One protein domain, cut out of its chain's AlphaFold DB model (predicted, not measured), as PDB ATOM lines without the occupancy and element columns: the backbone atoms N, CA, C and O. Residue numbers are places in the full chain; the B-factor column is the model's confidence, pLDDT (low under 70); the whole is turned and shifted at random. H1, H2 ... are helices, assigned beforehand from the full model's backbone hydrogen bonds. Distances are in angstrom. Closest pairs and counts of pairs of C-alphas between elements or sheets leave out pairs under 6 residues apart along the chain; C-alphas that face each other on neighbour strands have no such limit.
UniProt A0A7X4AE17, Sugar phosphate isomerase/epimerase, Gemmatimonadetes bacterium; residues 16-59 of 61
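AT A GLANCE: This is residues 16 to 59 of the 61 residues of the protein "Sugar phosphate isomerase/epimerase" of Gemmatimonadetes bacterium (UniProt A0A7X4AE17). Short helix H1 lies at one end of a loose, open loop of chain; a long link runs from it to the far end and turns there, and longer helix H2 folds back toward the start of H1. The two helices do not pack together. The printed part has 44 residues with two named helices, H1 then H2, and no named strand; the class is all helix. It is loose, with a radius of gyration of the C-alphas of 13.2 A, and a rod in outline, spanning 37 by 18 by 15 A.

IN THESE COORDINATES: H1 is residues 16 to 24, beginning at C-alpha 16 (182.915, 290.950, 302.496). H2 is residues 46 to 59, 20.4 A long, ending at C-alpha 59 (176.374, 289.390, 308.327).

HOW THE PARTS SIT: H1 and H2 are apart. Every O i to N i+4 pair is within hydrogen-bond range in H1; in H2, 9 of 10 are.

THE WHOLE: The C-alphas of Gly 26 and Arg 43, the two farthest apart, are 36.9 A apart. The link, residues 25 to 45, is long. Residues 34 to 40 stand free. The printed part has no cut, and no printed residue is under 70 in pLDDT.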
ATOM      1  N   PRO A  16     183.241 289.526 302.630       97.00
ATOM      2  CA  PRO A  16     182.915 290.950 302.496       97.00
ATOM      3  C   PRO A  16     183.929 291.714 301.641       97.00
ATOM      4  O   PRO A  16     183.567 292.571 300.837       97.00
ATOM      5  N   LYS A  17     185.217 291.366 301.745       98.00
ATOM      6  CA  LYS A  17     186.258 291.959 300.901       98.00
ATOM      7  C   LYS A  17     186.093 291.600 299.426       98.00
ATOM      8  O   LYS A  17     186.249 292.466 298.567       98.00
ATOM      9  N   ILE A  18     185.790 290.336 299.126       98.19
ATOM     10  CA  ILE A  18     185.550 289.889 297.746       98.19
ATOM     11  C   ILE A  18     184.278 290.538 297.194       98.19
ATOM     12  O   ILE A  18     184.293 291.007 296.057       98.19
ATOM     13  N   ARG A  19     183.205 290.612 297.994       97.50
ATOM     14  CA  ARG A  19     181.967 291.305 297.627       97.50
ATOM     15  C   ARG A  19     182.247 292.768 297.287       97.50
ATOM     16  O   ARG A  19     181.849 293.200 296.210       97.50
ATOM     17  N   GLY A  20     183.023 293.470 298.114       98.06
ATOM     18  CA  GLY A  20     183.433 294.849 297.846       98.06
ATOM     19  C   GLY A  20     184.158 295.011 296.507       98.06
ATOM     20  O   GLY A  20     183.829 295.903 295.737       98.06
ATOM     21  N   TRP A  21     185.073 294.102 296.151       98.56
ATOM     22  CA  TRP A  21     185.733 294.144 294.837       98.56
ATOM     23  C   TRP A  21     184.776 293.943 293.658       98.56
ATOM     24  O   TRP A  21     184.979 294.527 292.593       98.56
ATOM     25  N   VAL A  22     183.761 293.093 293.823       98.38
ATOM     26  CA  VAL A  22     182.742 292.842 292.795       98.38
ATOM     27  C   VAL A  22     181.837 294.067 292.625       98.38
ATOM     28  O   VAL A  22     181.539 294.459 291.496       98.38
ATOM     29  N   GLU A  23     181.463 294.709 293.729       98.25
ATOM     30  CA  GLU A  23     180.690 295.956 293.727       98.25
ATOM     31  C   GLU A  23     181.479 297.129 293.135       98.25
ATOM     32  O   GLU A  23     180.950 297.856 292.294       98.25
ATOM     33  N   ASP A  24     182.767 297.256 293.462       98.56
ATOM     34  CA  ASP A  24     183.675 298.255 292.878       98.56
ATOM     35  C   ASP A  24     183.836 298.079 291.357       98.56
ATOM     36  O   ASP A  24     184.067 299.045 290.626       98.56
ATOM     37  N   ALA A  25     183.690 296.846 290.859       98.62
ATOM     38  CA  ALA A  25     183.666 296.546 289.428       98.62
ATOM     39  C   ALA A  25     182.324 296.900 288.751       98.62
ATOM     40  O   ALA A  25     182.197 296.755 287.531       98.62
ATOM     41  N   GLY A  26     181.341 297.387 289.514       98.56
ATOM     42  CA  GLY A  26     180.053 297.882 289.031       98.56
ATOM     43  C   GLY A  26     178.904 296.875 289.100       98.56
ATOM     44  O   GLY A  26     177.870 297.119 288.481       98.56
ATOM     45  N   TYR A  27     179.060 295.751 289.804       98.31
ATOM     46  CA  TYR A  27     177.975 294.785 289.998       98.31
ATOM     47  C   TYR A  27     177.208 295.056 291.296       98.31
ATOM     48  O   TYR A  27     177.772 294.964 292.380       98.31
ATOM     49  N   ASP A  28     175.905 295.306 291.199       97.19
ATOM     50  CA  ASP A  28     175.018 295.611 292.332       97.19
ATOM     51  C   ASP A  28     173.922 294.550 292.560       97.19
ATOM     52  O   ASP A  28     173.017 294.730 293.372       97.19
ATOM     53  N   GLY A  29     174.007 293.418 291.855       97.44
ATOM     54  CA  GLY A  29     173.028 292.337 291.929       97.44
ATOM     55  C   GLY A  29     173.172 291.429 293.156       97.44
ATOM     56  O   GLY A  29     174.020 291.623 294.035       97.44
ATOM     57  N   ALA A  30     172.326 290.397 293.191       96.88
ATOM     58  CA  ALA A  30     172.279 289.408 294.264       96.88
ATOM     59  C   ALA A  30     173.557 288.552 294.343       96.88
ATOM     60  O   ALA A  30     174.181 288.248 293.328       96.88
ATOM     61  N   SER A  31     173.903 288.110 295.552       96.25
ATOM     62  CA  SER A  31     174.938 287.098 295.772       96.25
ATOM     63  C   SER A  31     174.283 285.725 295.917       96.25
ATOM     64  O   SER A  31     173.411 285.524 296.760       96.25
ATOM     65  N   GLU A  32     174.683 284.772 295.082       97.56
ATOM     66  CA  GLU A  32     174.148 283.411 295.123       97.56
ATOM     67  C   GLU A  32     174.840 282.569 296.208       97.56
ATOM     68  O   GLU A  32     176.068 282.557 296.314       97.56
ATOM     69  N   VAL A  33     174.053 281.822 296.988       97.94
ATOM     70  CA  VAL A  33     174.557 280.847 297.966       97.94
ATOM     71  C   VAL A  33     174.522 279.445 297.351       97.94
ATOM     72  O   VAL A  33     173.459 278.840 297.239       97.94
ATOM     73  N   GLU A  34     175.691 278.898 296.997       97.81
ATOM     74  CA  GLU A  34     175.832 277.543 296.439       97.81
ATOM     75  C   GLU A  34     176.728 276.651 297.321       97.81
ATOM     76  O   GLU A  34     177.964 276.745 297.316       97.81
ATOM     77  N   ILE A  35     176.101 275.724 298.057       97.75
ATOM     78  CA  ILE A  35     176.777 274.839 299.015       97.75
ATOM     79  C   ILE A  35     176.494 273.371 298.691       97.75
ATOM     80  O   ILE A  35     175.382 272.863 298.843       97.75
ATOM     81  N   PHE A  36     177.546 272.640 298.321       98.12
ATOM     82  CA  PHE A  36     177.523 271.180 298.301       98.12
ATOM     83  C   PHE A  36     178.093 270.669 299.619       98.12
ATOM     84  O   PHE A  36     179.291 270.801 299.847       98.12
ATOM     85  N   SER A  37     177.252 270.105 300.487       97.94
ATOM     86  CA  SER A  37     177.648 269.646 301.824       97.94
ATOM     87  C   SER A  37     176.904 268.363 302.186       97.94
ATOM     88  O   SER A  37     175.866 268.367 302.853       97.94
ATOM     89  N   LYS A  38     177.427 267.242 301.682       98.00
ATOM     90  CA  LYS A  38     176.749 265.937 301.696       98.00
ATOM     91  C   LYS A  38     176.493 265.399 303.100       98.00
ATOM     92  O   LYS A  38     175.464 264.768 303.346       98.00
ATOM     93  N   ASP A  39     177.446 265.602 303.997       97.62
ATOM     94  CA  ASP A  39     177.418 265.001 305.328       97.62
ATOM     95  C   ASP A  39     176.939 265.967 306.422       97.62
ATOM     96  O   ASP A  39     176.774 265.542 307.564       97.62
ATOM     97  N   ASN A  40     176.629 267.221 306.068       97.12
ATOM     98  CA  ASN A  40     176.084 268.231 306.978       97.12
ATOM     99  C   ASN A  40     174.824 268.901 306.401       97.12
ATOM    100  O   ASN A  40     173.718 268.424 306.657       97.12
ATOM    101  N   TRP A  41     174.958 269.969 305.603       98.06
ATOM    102  CA  TRP A  41     173.812 270.828 305.265       98.06
ATOM    103  C   TRP A  41     172.738 270.135 304.421       98.06
ATOM    104  O   TRP A  41     171.562 270.423 304.598       98.06
ATOM    105  N   TRP A  42     173.092 269.156 303.581       98.12
ATOM    106  CA  TRP A  42     172.103 268.362 302.831       98.12
ATOM    107  C   TRP A  42     171.253 267.427 303.702       98.12
ATOM    108  O   TRP A  42     170.273 266.867 303.219       98.12
ATOM    109  N   ARG A  43     171.645 267.202 304.961       98.25
ATOM    110  CA  ARG A  43     170.943 266.309 305.897       98.25
ATOM    111  C   ARG A  43     170.073 267.062 306.902       98.25
ATOM    112  O   ARG A  43     169.411 266.420 307.715       98.25
ATOM    113  N   ARG A  44     170.120 268.394 306.888       98.31
ATOM    114  CA  ARG A  44     169.321 269.255 307.761       98.31
ATOM    115  C   ARG A  44     167.962 269.540 307.124       98.31
ATOM    116  O   ARG A  44     167.759 269.291 305.938       98.31
ATOM    117  N   GLU A  45     167.033 270.021 307.939       98.56
ATOM    118  CA  GLU A  45     165.714 270.432 307.472       98.56
ATOM    119  C   GLU A  45     165.864 271.636 306.501       98.56
ATOM    120  O   GLU A  45     166.630 272.554 306.802       98.56
ATOM    121  N   PRO A  46     165.246 271.610 305.300       98.06
ATOM    122  CA  PRO A  46     165.423 272.660 304.294       98.06
ATOM    123  C   PRO A  46     165.059 274.088 304.723       98.06
ATOM    124  O   PRO A  46     165.788 275.013 304.355       98.06
ATOM    125  N   ASP A  47     163.982 274.288 305.479       98.56
ATOM    126  CA  ASP A  47     163.593 275.609 305.987       98.56
ATOM    127  C   ASP A  47     164.635 276.144 306.983       98.56
ATOM    128  O   ASP A  47     165.018 277.314 306.892       98.56
ATOM    129  N   ASP A  48     165.189 275.295 307.856       98.38
ATOM    130  CA  ASP A  48     166.303 275.652 308.747       98.38
ATOM    131  C   ASP A  48     167.551 276.059 307.948       98.38
ATOM    132  O   ASP A  48     168.262 277.002 308.317       98.38
ATOM    133  N   VAL A  49     167.844 275.349 306.850       98.44
ATOM    134  CA  VAL A  49     168.976 275.668 305.966       98.44
ATOM    135  C   VAL A  49     168.768 277.034 305.315       98.44
ATOM    136  O   VAL A  49     169.675 277.864 305.355       98.44
ATOM    137  N   LEU A  50     167.583 277.296 304.759       98.31
ATOM    138  CA  LEU A  50     167.265 278.581 304.132       98.31
ATOM    139  C   LEU A  50     167.271 279.732 305.142       98.31
ATOM    140  O   LEU A  50     167.844 280.784 304.851       98.31
ATOM    141  N   ALA A  51     166.698 279.531 306.329       98.38
ATOM    142  CA  ALA A  51     166.731 280.514 307.407       98.38
ATOM    143  C   ALA A  51     168.177 280.856 307.800       98.38
ATOM    144  O   ALA A  51     168.530 282.033 307.883       98.38
ATOM    145  N   THR A  52     169.033 279.836 307.932       98.19
ATOM    146  CA  THR A  52     170.463 280.014 308.223       98.19
ATOM    147  C   THR A  52     171.181 280.777 307.103       98.19
ATOM    148  O   THR A  52     171.973 281.676 307.382       98.19
ATOM    149  N   CYS A  53     170.900 280.459 305.832       98.25
ATOM    150  CA  CYS A  53     171.471 281.183 304.694       98.25
ATOM    151  C   CYS A  53     171.106 282.673 304.734       98.25
ATOM    152  O   CYS A  53     171.972 283.507 304.499       98.25
ATOM    153  N   ILE A  54     169.851 283.012 305.043       97.69
ATOM    154  CA  ILE A  54     169.398 284.408 305.129       97.69
ATOM    155  C   ILE A  54     170.110 285.137 306.273       97.69
ATOM    156  O   ILE A  54     170.633 286.231 306.062       97.69
ATOM    157  N   GLU A  55     170.150 284.533 307.461       97.75
ATOM    158  CA  GLU A  55     170.792 285.120 308.644       97.75
ATOM    159  C   GLU A  55     172.281 285.397 308.400       97.75
ATOM    160  O   GLU A  55     172.774 286.504 308.635       97.75
ATOM    161  N   LEU A  56     173.006 284.410 307.875       97.12
ATOM    162  CA  LEU A  56     174.442 284.541 307.660       97.12
ATOM    163  C   LEU A  56     174.777 285.400 306.445       97.12
ATOM    164  O   LEU A  56     175.762 286.131 306.485       97.12
ATOM    165  N   HIS A  57     173.945 285.416 305.402       97.31
ATOM    166  CA  HIS A  57     174.138 286.346 304.291       97.31
ATOM    167  C   HIS A  57     174.065 287.805 304.761       97.31
ATOM    168  O   HIS A  57     174.793 288.644 304.250       97.31
ATOM    169  N   GLN A  58     173.224 288.142 305.743       94.50
ATOM    170  CA  GLN A  58     173.124 289.520 306.250       94.50
ATOM    171  C   GLN A  58     174.372 289.997 307.010       94.50
ATOM    172  O   GLN A  58     174.514 291.195 307.246       94.50
ATOM    173  N   THR A  59     175.244 289.080 307.436       92.81
ATOM    174  CA  THR A  59     176.374 289.390 308.327       92.81
ATOM    175  C   THR A  59     177.738 289.010 307.756       92.81
ATOM    176  O   THR A  59     178.741 289.596 308.162       92.81
TER     177      THR A  59